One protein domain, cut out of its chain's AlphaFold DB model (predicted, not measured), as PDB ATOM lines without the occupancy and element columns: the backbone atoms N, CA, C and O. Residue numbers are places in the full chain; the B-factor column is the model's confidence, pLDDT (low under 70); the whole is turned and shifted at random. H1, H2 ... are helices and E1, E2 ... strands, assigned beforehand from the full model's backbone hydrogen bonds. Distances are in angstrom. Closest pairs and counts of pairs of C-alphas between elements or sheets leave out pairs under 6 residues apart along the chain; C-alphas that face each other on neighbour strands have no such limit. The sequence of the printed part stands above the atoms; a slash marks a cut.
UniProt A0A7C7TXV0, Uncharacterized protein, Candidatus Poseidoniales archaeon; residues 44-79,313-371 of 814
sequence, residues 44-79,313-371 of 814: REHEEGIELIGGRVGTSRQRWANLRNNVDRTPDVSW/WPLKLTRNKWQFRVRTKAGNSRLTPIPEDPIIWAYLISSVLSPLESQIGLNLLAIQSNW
ATOM      1  N   ARG A  44     -20.878 -40.325  44.097       78.81
ATOM      2  CA  ARG A  44     -21.144 -39.431  42.967       78.81
ATOM      3  C   ARG A  44     -20.909 -37.956  43.315       78.81
ATOM      4  O   ARG A  44     -20.293 -37.231  42.548       78.81
ATOM      5  N   GLU A  45     -21.367 -37.496  44.477       83.25
ATOM      6  CA  GLU A  45     -21.163 -36.101  44.907       83.25
ATOM      7  C   GLU A  45     -19.691 -35.805  45.221       83.25
ATOM      8  O   GLU A  45     -19.201 -34.700  44.972       83.25
ATOM      9  N   HIS A  46     -18.964 -36.788  45.764       83.81
ATOM     10  CA  HIS A  46     -17.519 -36.677  45.930       83.81
ATOM     11  C   HIS A  46     -16.813 -36.546  44.576       83.81
ATOM     12  O   HIS A  46     -15.938 -35.685  44.452       83.81
ATOM     13  N   GLU A  47     -17.196 -37.348  43.585       84.31
ATOM     14  CA  GLU A  47     -16.663 -37.304  42.219       84.31
ATOM     15  C   GLU A  47     -16.950 -35.964  41.540       84.31
ATOM     16  O   GLU A  47     -16.014 -35.319  41.072       84.31
ATOM     17  N   GLU A  48     -18.189 -35.472  41.600       87.56
ATOM     18  CA  GLU A  48     -18.576 -34.161  41.058       87.56
ATOM     19  C   GLU A  48     -17.721 -33.025  41.661       87.56
ATOM     20  O   GLU A  48     -17.212 -32.152  40.953       87.56
ATOM     21  N   GLY A  49     -17.471 -33.051  42.977       88.75
ATOM     22  CA  GLY A  49     -16.579 -32.086  43.631       88.75
ATOM     23  C   GLY A  49     -15.105 -32.212  43.221       88.75
ATOM     24  O   GLY A  49     -14.398 -31.202  43.153       88.75
ATOM     25  N   ILE A  50     -14.632 -33.433  42.949       89.19
ATOM     26  CA  ILE A  50     -13.266 -33.717  42.479       89.19
ATOM     27  C   ILE A  50     -13.078 -33.231  41.037       89.19
ATOM     28  O   ILE A  50     -12.052 -32.620  40.724       89.19
ATOM     29  N   GLU A  51     -14.062 -33.447  40.168       91.12
ATOM     30  CA  GLU A  51     -14.052 -32.952  38.791       91.12
ATOM     31  C   GLU A  51     -13.984 -31.424  38.753       91.12
ATOM     32  O   GLU A  51     -13.150 -30.854  38.041       91.12
ATOM     33  N   LEU A  52     -14.763 -30.747  39.605       91.31
ATOM     34  CA  LEU A  52     -14.762 -29.286  39.696       91.31
ATOM     35  C   LEU A  52     -13.383 -28.702  40.027       91.31
ATOM     36  O   LEU A  52     -13.032 -27.654  39.490       91.31
ATOM     37  N   ILE A  53     -12.579 -29.370  40.856       91.56
ATOM     38  CA  ILE A  53     -11.218 -28.924  41.212       91.56
ATOM     39  C   ILE A  53     -10.125 -29.497  40.291       91.56
ATOM     40  O   ILE A  53      -8.936 -29.232  40.498       91.56
ATOM     41  N   GLY A  54     -10.523 -30.215  39.238       85.94
ATOM     42  CA  GLY A  54      -9.659 -30.761  38.192       85.94
ATOM     43  C   GLY A  54      -8.873 -32.000  38.606       85.94
ATOM     44  O   GLY A  54      -7.715 -32.151  38.218       85.94
ATOM     45  N   GLY A  55      -9.502 -32.873  39.393       84.62
ATOM     46  CA  GLY A  55      -9.005 -34.208  39.704       84.62
ATOM     47  C   GLY A  55      -8.445 -34.377  41.117       84.62
ATOM     48  O   GLY A  55      -8.418 -33.469  41.951       84.62
ATOM     49  N   ARG A  56      -8.003 -35.608  41.392       80.31
ATOM     50  CA  ARG A  56      -7.590 -36.077  42.728       80.31
ATOM     51  C   ARG A  56      -6.241 -35.506  43.176       80.31
ATOM     52  O   ARG A  56      -5.999 -35.322  44.371       80.31
ATOM     53  N   VAL A  57      -5.375 -35.175  42.218       76.75
ATOM     54  CA  VAL A  57      -4.013 -34.679  42.444       76.75
ATOM     55  C   VAL A  57      -3.898 -33.245  41.941       76.75
ATOM     56  O   VAL A  57      -4.384 -32.902  40.871       76.75
ATOM     57  N   GLY A  58      -3.229 -32.393  42.715       78.81
ATOM     58  CA  GLY A  58      -2.959 -31.023  42.299       78.81
ATOM     59  C   GLY A  58      -2.632 -30.110  43.468       78.81
ATOM     60  O   GLY A  58      -3.172 -30.251  44.571       78.81
ATOM     61  N   THR A  59      -1.750 -29.145  43.218       85.62
ATOM     62  CA  THR A  59      -1.455 -28.063  44.162       85.62
ATOM     63  C   THR A  59      -2.684 -27.175  44.362       85.62
ATOM     64  O   THR A  59      -3.553 -27.078  43.496       85.62
ATOM     65  N   SER A  60      -2.741 -26.439  45.478       86.50
ATOM     66  CA  SER A  60      -3.854 -25.510  45.731       86.50
ATOM     67  C   SER A  60      -4.035 -24.476  44.613       86.50
ATOM     68  O   SER A  60      -5.155 -24.044  44.369       86.50
ATOM     69  N   ARG A  61      -2.951 -24.074  43.934       89.31
ATOM     70  CA  ARG A  61      -3.000 -23.126  42.813       89.31
ATOM     71  C   ARG A  61      -3.647 -23.745  41.573       89.31
ATOM     72  O   ARG A  61      -4.468 -23.088  40.946       89.31
ATOM     73  N   GLN A  62      -3.307 -24.996  41.253       91.25
ATOM     74  CA  GLN A  62      -3.928 -25.742  40.151       91.25
ATOM     75  C   GLN A  62      -5.416 -25.980  40.418       91.25
ATOM     76  O   GLN A  62      -6.234 -25.696  39.553       91.25
ATOM     77  N   ARG A  63      -5.776 -26.379  41.646       92.69
ATOM     78  CA  ARG A  63      -7.177 -26.578  42.049       92.69
ATOM     79  C   ARG A  63      -8.018 -25.311  41.884       92.69
ATOM     80  O   ARG A  63      -9.113 -25.375  41.343       92.69
ATOM     81  N   TRP A  64      -7.489 -24.148  42.281       94.69
ATOM     82  CA  TRP A  64      -8.165 -22.867  42.044       94.69
ATOM     83  C   TRP A  64      -8.304 -22.531  40.553       94.69
ATOM     84  O   TRP A  64      -9.356 -22.051  40.143       94.69
ATOM     85  N   ALA A  65      -7.273 -22.777  39.739       93.69
ATOM     86  CA  ALA A  65      -7.324 -22.518  38.300       93.69
ATOM     87  C   ALA A  65      -8.349 -23.415  37.584       93.69
ATOM     88  O   ALA A  65      -9.109 -22.931  36.748       93.69
ATOM     89  N   ASN A  66      -8.409 -24.693  37.955       94.19
ATOM     90  CA  ASN A  66      -9.387 -25.638  37.421       94.19
ATOM     91  C   ASN A  66     -10.807 -25.256  37.842       94.19
ATOM     92  O   ASN A  66     -11.677 -25.138  36.982       94.19
ATOM     93  N   LEU A  67     -11.014 -24.943  39.129       94.75
ATOM     94  CA  LEU A  67     -12.309 -24.478  39.621       94.75
ATOM     95  C   LEU A  67     -12.785 -23.249  38.847       94.75
ATOM     96  O   LEU A  67     -13.907 -23.245  38.358       94.75
ATOM     97  N   ARG A  68     -11.918 -22.244  38.664       94.94
ATOM     98  CA  ARG A  68     -12.213 -21.042  37.868       94.94
ATOM     99  C   ARG A  68     -12.705 -21.394  36.464       94.94
ATOM    100  O   ARG A  68     -13.726 -20.869  36.039       94.94
ATOM    101  N   ASN A  69     -11.989 -22.263  35.751       94.00
ATOM    102  CA  ASN A  69     -12.321 -22.615  34.370       94.00
ATOM    103  C   ASN A  69     -13.629 -23.412  34.269       94.00
ATOM    104  O   ASN A  69     -14.401 -23.199  33.340       94.00
ATOM    105  N   ASN A  70     -13.894 -24.280  35.247       93.88
ATOM    106  CA  ASN A  70     -15.086 -25.123  35.275       93.88
ATOM    107  C   ASN A  70     -16.361 -24.339  35.626       93.88
ATOM    108  O   ASN A  70     -17.444 -24.691  35.164       93.88
ATOM    109  N   VAL A  71     -16.253 -23.266  36.421       93.50
ATOM    110  CA  VAL A  71     -17.426 -22.516  36.915       93.50
ATOM    111  C   VAL A  71     -17.713 -21.223  36.151       93.50
ATOM    112  O   VAL A  71     -18.795 -20.665  36.311       93.50
ATOM    113  N   ASP A  72     -16.801 -20.741  35.300       91.12
ATOM    114  CA  ASP A  72     -16.885 -19.405  34.687       91.12
ATOM    115  C   ASP A  72     -18.201 -19.119  33.938       91.12
ATOM    116  O   ASP A  72     -18.726 -18.006  33.978       91.12
ATOM    117  N   ARG A  73     -18.758 -20.138  33.270       87.94
ATOM    118  CA  ARG A  73     -19.984 -20.029  32.457       87.94
ATOM    119  C   ARG A  73     -21.262 -20.416  33.204       87.94
ATOM    120  O   ARG A  73     -22.321 -20.517  32.595       87.94
ATOM    121  N   THR A  74     -21.171 -20.665  34.506       92.44
ATOM    122  CA  THR A  74     -22.318 -21.097  35.312       92.44
ATOM    123  C   THR A  74     -23.178 -19.907  35.760       92.44
ATOM    124  O   THR A  74     -22.666 -18.789  35.911       92.44
ATOM    125  N   PRO A  75     -24.480 -20.123  36.041       90.50
ATOM    126  CA  PRO A  75     -25.332 -19.093  36.645       90.50
ATOM    127  C   PRO A  75     -24.802 -18.598  38.003       90.50
ATOM    128  O   PRO A  75     -25.062 -17.468  38.409       90.50
ATOM    129  N   ASP A  76     -24.002 -19.423  38.684       92.81
ATOM    130  CA  ASP A  76     -23.337 -19.108  39.951       92.81
ATOM    131  C   ASP A  76     -22.230 -18.053  39.841       92.81
ATOM    132  O   ASP A  76     -21.785 -17.526  40.861       92.81
ATOM    133  N   VAL A  77     -21.822 -17.704  38.620       94.06
ATOM    134  CA  VAL A  77     -20.868 -16.625  38.336       94.06
ATOM    135  C   VAL A  77     -21.534 -15.475  37.579       94.06
ATOM    136  O   VAL A  77     -21.229 -14.308  37.837       94.06
ATOM    137  N   SER A  78     -22.467 -15.774  36.670       91.75
ATOM    138  CA  SER A  78     -23.078 -14.764  35.795       91.75
ATOM    139  C   SER A  78     -23.873 -13.688  36.545       91.75
ATOM    140  O   SER A  78     -23.944 -12.556  36.069       91.75
ATOM    141  N   TRP A  79     -24.398 -13.983  37.743       91.75
ATOM    142  CA  TRP A  79     -25.144 -13.019  38.570       91.75
ATOM    143  C   TRP A  79     -24.349 -11.742  38.905       91.75
ATOM    144  O   TRP A  79     -24.946 -10.678  39.112       91.75
ATOM    145  N   TRP A 313     -18.344 -22.127  59.637       78.06
ATOM    146  CA  TRP A 313     -18.583 -21.389  58.406       78.06
ATOM    147  C   TRP A 313     -17.473 -21.617  57.352       78.06
ATOM    148  O   TRP A 313     -16.285 -21.566  57.714       78.06
ATOM    149  N   PRO A 314     -17.830 -21.860  56.069       84.88
ATOM    150  CA  PRO A 314     -16.871 -22.170  55.001       84.88
ATOM    151  C   PRO A 314     -15.850 -21.065  54.719       84.88
ATOM    152  O   PRO A 314     -14.697 -21.352  54.392       84.88
ATOM    153  N   LEU A 315     -16.264 -19.807  54.871       86.94
ATOM    154  CA  LEU A 315     -15.439 -18.630  54.615       86.94
ATOM    155  C   LEU A 315     -15.017 -17.984  55.932       86.94
ATOM    156  O   LEU A 315     -15.814 -17.837  56.853       86.94
ATOM    157  N   LYS A 316     -13.760 -17.557  56.036       84.62
ATOM    158  CA  LYS A 316     -13.281 -16.775  57.180       84.62
ATOM    159  C   LYS A 316     -12.503 -15.564  56.693       84.62
ATOM    160  O   LYS A 316     -11.620 -15.695  55.851       84.62
ATOM    161  N   LEU A 317     -12.811 -14.395  57.246       82.44
ATOM    162  CA  LEU A 317     -12.027 -13.185  57.028       82.44
ATOM    163  C   LEU A 317     -10.875 -13.152  58.041       82.44
ATOM    164  O   LEU A 317     -11.106 -13.083  59.247       82.44
ATOM    165  N   THR A 318      -9.637 -13.207  57.551       78.94
ATOM    166  CA  THR A 318      -8.419 -13.139  58.369       78.94
ATOM    167  C   THR A 318      -7.490 -12.094  57.758       78.94
ATOM    168  O   THR A 318      -7.125 -12.217  56.591       78.94
ATOM    169  N   ARG A 319      -7.087 -11.072  58.530       73.56
ATOM    170  CA  ARG A 319      -6.201  -9.979  58.062       73.56
ATOM    171  C   ARG A 319      -6.685  -9.344  56.739       73.56
ATOM    172  O   ARG A 319      -5.919  -9.228  55.787       73.56
ATOM    173  N   ASN A 320      -7.974  -9.004  56.658       77.12
ATOM    174  CA  ASN A 320      -8.623  -8.401  55.480       77.12
ATOM    175  C   ASN A 320      -8.543  -9.211  54.173       77.12
ATOM    176  O   ASN A 320      -8.731  -8.659  53.089       77.12
ATOM    177  N   LYS A 321      -8.326 -10.529  54.274       82.12
ATOM    178  CA  LYS A 321      -8.408 -11.480  53.161       82.12
ATOM    179  C   LYS A 321      -9.328 -12.640  53.508       82.12
ATOM    180  O   LYS A 321      -9.368 -13.100  54.652       82.12
ATOM    181  N   TRP A 322     -10.058 -13.132  52.514       85.88
ATOM    182  CA  TRP A 322     -10.869 -14.329  52.678       85.88
ATOM    183  C   TRP A 322     -10.028 -15.597  52.596       85.88
ATOM    184  O   TRP A 322      -9.125 -15.746  51.769       85.88
ATOM    185  N   GLN A 323     -10.352 -16.525  53.483       89.69
ATOM    186  CA  GLN A 323      -9.779 -17.853  53.536       89.69
ATOM    187  C   GLN A 323     -10.897 -18.885  53.467       89.69
ATOM    188  O   GLN A 323     -11.943 -18.735  54.102       89.69
ATOM    189  N   PHE A 324     -10.646 -19.938  52.704       91.00
ATOM    190  CA  PHE A 324     -11.542 -21.058  52.504       91.00
ATOM    191  C   PHE A 324     -11.166 -22.207  53.431       91.00
ATOM    192  O   PHE A 324     -10.007 -22.632  53.490       91.00
ATOM    193  N   ARG A 325     -12.143 -22.702  54.183       88.25
ATOM    194  CA  ARG A 325     -11.951 -23.808  55.112       88.25
ATOM    195  C   ARG A 325     -12.051 -25.138  54.391       88.25
ATOM    196  O   ARG A 325     -13.062 -25.406  53.758       88.25
ATOM    197  N   VAL A 326     -11.051 -25.989  54.576       87.75
ATOM    198  CA  VAL A 326     -10.967 -27.301  53.932       87.75
ATOM    199  C   VAL A 326     -10.512 -28.374  54.914       87.75
ATOM    200  O   VAL A 326      -9.882 -28.062  55.933       87.75
ATOM    201  N   ARG A 327     -10.824 -29.633  54.617       81.50
ATOM    202  CA  ARG A 327     -10.337 -30.800  55.359       81.50
ATOM    203  C   ARG A 327      -8.825 -30.975  55.150       81.50
ATOM    204  O   ARG A 327      -8.273 -30.490  54.164       81.50
ATOM    205  N   THR A 328      -8.140 -31.583  56.118       74.88
ATOM    206  CA  THR A 328      -6.742 -32.032  56.024       74.88
ATOM    207  C   THR A 328      -6.665 -33.558  55.954       74.88
ATOM    208  O   THR A 328      -7.622 -34.238  56.317       74.88
ATOM    209  N   LYS A 329      -5.496 -34.102  55.573       68.25
ATOM    210  CA  LYS A 329      -5.208 -35.553  55.610       68.25
ATOM    211  C   LYS A 329      -5.558 -36.187  56.959       68.25
ATOM    212  O   LYS A 329      -6.200 -37.223  57.005       68.25
ATOM    213  N   ALA A 330      -5.219 -35.504  58.049       58.59
ATOM    214  CA  ALA A 330      -5.489 -35.947  59.414       58.59
ATOM    215  C   ALA A 330      -6.933 -35.672  59.890       58.59
ATOM    216  O   ALA A 330      -7.142 -35.542  61.084       58.59
ATOM    217  N   GLY A 331      -7.907 -35.450  58.996       62.09
ATOM    218  CA  GLY A 331      -9.316 -35.234  59.374       62.09
ATOM    219  C   GLY A 331      -9.646 -33.871  60.006       62.09
ATOM    220  O   GLY A 331     -10.812 -33.566  60.252       62.09
ATOM    221  N   ASN A 332      -8.653 -33.003  60.207       68.88
ATOM    222  CA  ASN A 332      -8.821 -31.678  60.808       68.88
ATOM    223  C   ASN A 332      -9.210 -30.600  59.774       68.88
ATOM    224  O   ASN A 332      -9.283 -30.850  58.574       68.88
ATOM    225  N   SER A 333      -9.496 -29.373  60.224       76.94
ATOM    226  CA  SER A 333      -9.765 -28.232  59.332       76.94
ATOM    227  C   SER A 333      -8.518 -27.358  59.164       76.94
ATOM    228  O   SER A 333      -7.895 -26.981  60.155       76.94
ATOM    229  N   ARG A 334      -8.203 -26.951  57.929       84.56
ATOM    230  CA  ARG A 334      -7.229 -25.887  57.626       84.56
ATOM    231  C   ARG A 334      -7.875 -24.750  56.839       84.56
ATOM    232  O   ARG A 334      -8.906 -24.937  56.198       84.56
ATOM    233  N   LEU A 335      -7.248 -23.578  56.869       88.62
ATOM    234  CA  LEU A 335      -7.663 -22.403  56.103       88.62
ATOM    235  C   LEU A 335      -6.706 -22.196  54.925       88.62
ATOM    236  O   LEU A 335      -5.497 -22.092  55.118       88.62
ATOM    237  N   THR A 336      -7.251 -22.132  53.716       89.81
ATOM    238  CA  THR A 336      -6.513 -21.908  52.466       89.81
ATOM    239  C   THR A 336      -6.831 -20.505  51.942       89.81
ATOM    240  O   THR A 336      -8.003 -20.133  51.933       89.81
ATOM    241  N   PRO A 337      -5.850 -19.690  51.515       90.62
ATOM    242  CA  PRO A 337      -6.132 -18.359  50.980       90.62
ATOM    243  C   PRO A 337      -6.929 -18.445  49.671       90.62
ATOM    244  O   PRO A 337      -6.605 -19.255  48.798       90.62
ATOM    245  N   ILE A 338      -7.955 -17.603  49.544       92.00
ATOM    246  CA  ILE A 338      -8.741 -17.461  48.312       92.00
ATOM    247  C   ILE A 338      -8.006 -16.488  47.372       92.00
ATOM    248  O   ILE A 338      -7.545 -15.441  47.839       92.00
ATOM    249  N   PRO A 339      -7.851 -16.813  46.074       91.44
ATOM    250  CA  PRO A 339      -7.214 -15.923  45.106       91.44
ATOM    251  C   PRO A 339      -8.024 -14.639  44.880       91.44
ATOM    252  O   PRO A 339      -9.235 -14.600  45.095       91.44
ATOM    253  N   GLU A 340      -7.353 -13.584  44.415       89.38
ATOM    254  CA  GLU A 340      -7.986 -12.311  44.046       89.38
ATOM    255  C   GLU A 340      -8.605 -12.394  42.639       89.38
ATOM    256  O   GLU A 340      -8.136 -11.745  41.703       89.38
ATOM    257  N   ASP A 341      -9.614 -13.260  42.495       91.69
ATOM    258  CA  ASP A 341     -10.318 -13.544  41.243       91.69
ATOM    259  C   ASP A 341     -11.847 -13.439  41.437       91.69
ATOM    260  O   ASP A 341     -12.413 -14.228  42.206       91.69
ATOM    261  N   PRO A 342     -12.529 -12.503  40.744       93.06
ATOM    262  CA  PRO A 342     -13.976 -12.324  40.848       93.06
ATOM    263  C   PRO A 342     -14.802 -13.570  40.503       93.06
ATOM    264  O   PRO A 342     -15.869 -13.747  41.085       93.06
ATOM    265  N   ILE A 343     -14.317 -14.455  39.621       94.75
ATOM    266  CA  ILE A 343     -15.019 -15.698  39.247       94.75
ATOM    267  C   ILE A 343     -15.124 -16.616  40.465       94.75
ATOM    268  O   ILE A 343     -16.201 -17.107  40.804       94.75
ATOM    269  N   ILE A 344     -13.997 -16.808  41.159       94.75
ATOM    270  CA  ILE A 344     -13.932 -17.623  42.374       94.75
ATOM    271  C   ILE A 344     -14.789 -16.999  43.476       94.75
ATOM    272  O   ILE A 344     -15.493 -17.716  44.188       94.75
ATOM    273  N   TRP A 345     -14.747 -15.671  43.623       94.25
ATOM    274  CA  TRP A 345     -15.571 -14.976  44.609       94.25
ATOM    275  C   TRP A 345     -17.059 -15.167  44.327       94.25
ATOM    276  O   TRP A 345     -17.777 -15.596  45.223       94.25
ATOM    277  N   ALA A 346     -17.509 -14.912  43.097       94.88
ATOM    278  CA  ALA A 346     -18.910 -15.035  42.711       94.88
ATOM    279  C   ALA A 346     -19.447 -16.453  42.958       94.88
ATOM    280  O   ALA A 346     -20.503 -16.603  43.578       94.88
ATOM    281  N   TYR A 347     -18.674 -17.473  42.569       95.69
ATOM    282  CA  TYR A 347     -19.024 -18.871  42.801       95.69
ATOM    283  C   TYR A 347     -19.137 -19.194  44.295       95.69
ATOM    284  O   TYR A 347     -20.178 -19.662  44.742       95.69
ATOM    285  N   LEU A 348     -18.107 -18.888  45.098       94.44
ATOM    286  CA  LEU A 348     -18.118 -19.190  46.536       94.44
ATOM    287  C   LEU A 348     -19.246 -18.462  47.277       94.44
ATOM    288  O   LEU A 348     -19.854 -19.042  48.175       94.44
ATOM    289  N   ILE A 349     -19.529 -17.210  46.909       94.00
ATOM    290  CA  ILE A 349     -20.656 -16.443  47.450       94.00
ATOM    291  C   ILE A 349     -21.967 -17.168  47.131       94.00
ATOM    292  O   ILE A 349     -22.744 -17.441  48.046       94.00
ATOM    293  N   SER A 350     -22.185 -17.539  45.866       95.19
ATOM    294  CA  SER A 350     -23.394 -18.252  45.445       95.19
ATOM    295  C   SER A 350     -23.568 -19.580  46.187       95.19
ATOM    296  O   SER A 350     -24.654 -19.876  46.695       95.19
ATOM    297  N   SER A 351     -22.490 -20.357  46.328       93.19
ATOM    298  CA  SER A 351     -22.516 -21.639  47.033       93.19
ATOM    299  C   SER A 351     -22.838 -21.488  48.521       93.19
ATOM    300  O   SER A 351     -23.577 -22.298  49.070       93.19
ATOM    301  N   VAL A 352     -22.314 -20.449  49.181       91.25
ATOM    302  CA  VAL A 352     -22.528 -20.209  50.620       91.25
ATOM    303  C   VAL A 352     -23.914 -19.633  50.922       91.25
ATOM    304  O   VAL A 352     -24.449 -19.890  52.000       91.25
ATOM    305  N   LEU A 353     -24.504 -18.865  50.001       92.50
ATOM    306  CA  LEU A 353     -25.864 -18.326  50.145       92.50
ATOM    307  C   LEU A 353     -26.957 -19.346  49.795       92.50
ATOM    308  O   LEU A 353     -28.123 -19.135  50.130       92.50
ATOM    309  N   SER A 354     -26.603 -20.443  49.128       92.62
ATOM    310  CA  SER A 354     -27.544 -21.491  48.728       92.62
ATOM    311  C   SER A 354     -27.831 -22.485  49.869       92.62
ATOM    312  O   SER A 354     -27.005 -22.635  50.773       92.62
ATOM    313  N   PRO A 355     -28.974 -23.202  49.844       90.06
ATOM    314  CA  PRO A 355     -29.230 -24.298  50.782       90.06
ATOM    315  C   PRO A 355     -28.119 -25.356  50.712       90.06
ATOM    316  O   PRO A 355     -27.679 -25.705  49.613       90.06
ATOM    317  N   LEU A 356     -27.689 -25.911  51.849       86.12
ATOM    318  CA  LEU A 356     -26.605 -26.912  51.875       86.12
ATOM    319  C   LEU A 356     -26.982 -28.200  51.140       86.12
ATOM    320  O   LEU A 356     -26.121 -28.859  50.571       86.12
ATOM    321  N   GLU A 357     -28.267 -28.534  51.143       84.25
ATOM    322  CA  GLU A 357     -28.840 -29.696  50.470       84.25
ATOM    323  C   GLU A 357     -28.998 -29.499  48.956       84.25
ATOM    324  O   GLU A 357     -29.316 -30.448  48.244       84.25
ATOM    325  N   SER A 358     -28.832 -28.275  48.448       89.12
ATOM    326  CA  SER A 358     -28.869 -28.031  47.004       89.12
ATOM    327  C   SER A 358     -27.587 -28.539  46.341       89.12
ATOM    328  O   SER A 358     -26.544 -28.596  46.985       89.12
ATOM    329  N   GLN A 359     -27.630 -28.829  45.036       89.38
ATOM    330  CA  GLN A 359     -26.461 -29.312  44.286       89.38
ATOM    331  C   GLN A 359     -25.218 -28.435  44.495       89.38
ATOM    332  O   GLN A 359     -24.123 -28.936  44.716       89.38
ATOM    333  N   ILE A 360     -25.375 -27.110  44.479       91.44
ATOM    334  CA  ILE A 360     -24.250 -26.191  44.680       91.44
ATOM    335  C   ILE A 360     -23.713 -26.229  46.124       91.44
ATOM    336  O   ILE A 360     -22.516 -26.048  46.346       91.44
ATOM    337  N   GLY A 361     -24.590 -26.478  47.104       89.56
ATOM    338  CA  GLY A 361     -24.229 -26.649  48.509       89.56
ATOM    339  C   GLY A 361     -23.485 -27.963  48.736       89.56
ATOM    340  O   GLY A 361     -22.450 -27.977  49.398       89.56
ATOM    341  N   LEU A 362     -23.935 -29.046  48.099       88.25
ATOM    342  CA  LEU A 362     -23.240 -30.332  48.088       88.25
ATOM    343  C   LEU A 362     -21.880 -30.221  47.392       88.25
ATOM    344  O   LEU A 362     -20.886 -30.678  47.949       88.25
ATOM    345  N   ASN A 363     -21.795 -29.509  46.263       91.69
ATOM    346  CA  ASN A 363     -20.527 -29.213  45.593       91.69
ATOM    347  C   ASN A 363     -19.570 -28.453  46.520       91.69
ATOM    348  O   ASN A 363     -18.392 -28.789  46.595       91.69
ATOM    349  N   LEU A 364     -20.055 -27.459  47.274       91.38
ATOM    350  CA  LEU A 364     -19.240 -26.750  48.264       91.38
ATOM    351  C   LEU A 364     -18.673 -27.717  49.307       91.38
ATOM    352  O   LEU A 364     -17.472 -27.698  49.569       91.38
ATOM    353  N   LEU A 365     -19.518 -28.579  49.871       87.44
ATOM    354  CA  LEU A 365     -19.112 -29.572  50.862       87.44
ATOM    355  C   LEU A 365     -18.119 -30.593  50.284       87.44
ATOM    356  O   LEU A 365     -17.133 -30.930  50.944       87.44
ATOM    357  N   ALA A 366     -18.334 -31.035  49.045       88.12
ATOM    358  CA  ALA A 366     -17.460 -31.950  48.319       88.12
ATOM    359  C   ALA A 366     -16.093 -31.319  48.017       88.12
ATOM    360  O   ALA A 366     -15.053 -31.950  48.202       88.12
ATOM    361  N   ILE A 367     -16.065 -30.043  47.629       90.50
ATOM    362  CA  ILE A 367     -14.826 -29.284  47.435       90.50
ATOM    363  C   ILE A 367     -14.086 -29.136  48.774       90.50
ATOM    364  O   ILE A 367     -12.871 -29.322  48.828       90.50
ATOM    365  N   GLN A 368     -14.791 -28.828  49.870       88.19
ATOM    366  CA  GLN A 368     -14.182 -28.703  51.199       88.19
ATOM    367  C   GLN A 368     -13.579 -30.021  51.698       88.19
ATOM    368  O   GLN A 368     -12.510 -29.999  52.319       88.19
ATOM    369  N   SER A 369     -14.251 -31.147  51.442       83.00
ATOM    370  CA  SER A 369     -13.827 -32.474  51.893       83.00
ATOM    371  C   SER A 369     -12.659 -33.025  51.071       83.00
ATOM    372  O   SER A 369     -11.722 -33.558  51.660       83.00
ATOM    373  N   ASN A 370     -12.658 -32.811  49.750       85.50
ATOM    374  CA  ASN A 370     -11.675 -33.380  48.822       85.50
ATOM    375  C   ASN A 370     -10.464 -32.466  48.521       85.50
ATOM    376  O   ASN A 370      -9.603 -32.816  47.710       85.50
ATOM    377  N   TRP A 371     -10.358 -31.277  49.134       87.06
ATOM    378  CA  TRP A 371      -9.331 -30.283  48.766       87.06
ATOM    379  C   TRP A 371      -7.877 -30.714  49.029       87.06
ATOM    380  O   TRP A 371      -6.969 -30.276  48.323       87.06
TER     381      TRP A 371
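This is residues 44 to 79 and 313 to 371 of the 814 residues of an uncharacterized protein of Candidatus Poseidoniales archaeon (UniProt A0A7C7TXV0). Four helices, H1, H2, H4 and H5, meet in a ring, each set at a large angle to the next, and a small twisted sheet of three strands is placed at one side, next to the later part of H5. The short H3 packs on H4. The printed part has 95 residues, with five named helices and three named strands in the order H1 H2 H3 E1 E2 E3 H4 H5; the class is mixed, helices and strands. The sheet runs E1 E2 E3, all antiparallel. The whole is compact, with a radius of gyration of the C-alphas of 12.3 A and spans of 35 by 35 by 26 A.

Start with H1, residues 44 to 52, and H2, residues 60 to 71: they touch through residues 66 to 71 of H2 alone, about perpendicular at 79 degrees, with the C-alphas of Leu 52 and Leu 67 closest at 5.4 A. Next look at H3, residues 75 to 78, which touches the hub H4, residues 342 to 353; their closest C-alphas, Val 77 and Ala 346, are 5.0 A apart. H4 touches H2 with residues 343 to 347 alone, about perpendicular at 78 degrees; the closest C-alphas, Arg 68 and Ile 344, are 5.9 A apart. In the strands, E1, residues 315 to 318, and E2, residues 321 to 327, form an antiparallel hairpin, with N 316 and O 323 within hydrogen-bond range at 2.9 A. E2 and E3, residues 333 to 337, form another, with N 324 and O 336 at 2.8 A; the three strands make a meander, each the antiparallel neighbour of the one before. H5, residues 359 to 370, stands at the sheet's level, and the C-alphas of Val 326 and Gln 368 are 4.4 A apart, the closest of E2 and H5. H5 touches H1 about perpendicular at 78 degrees, Gly 49 and Ala 366 having the closest C-alphas at 4.8 A, and it touches H4, only just about perpendicular at 72 degrees, with Ser 351 and Ile 360 closest at 5.4 A between C-alphas. In H1, H2, H4 and H5 every O i to N i+4 pair is within hydrogen-bond range; H3 is too short for one.

Find C-alpha 44 at (-21.144, -39.431, 42.967), where H1 begins. H2 is 16.5 A long, H4 16.2 A, H5 16.0 A and E2 19.5 A. H5 ends at C-alpha 370, (-11.675, -33.380, 48.822).

Residues 80 to 312 are not printed, and C-alphas 79 and 313 are 22.5 A apart across the cut. Of the links printed whole, none is long. Residues 329 to 332 are under pLDDT 70.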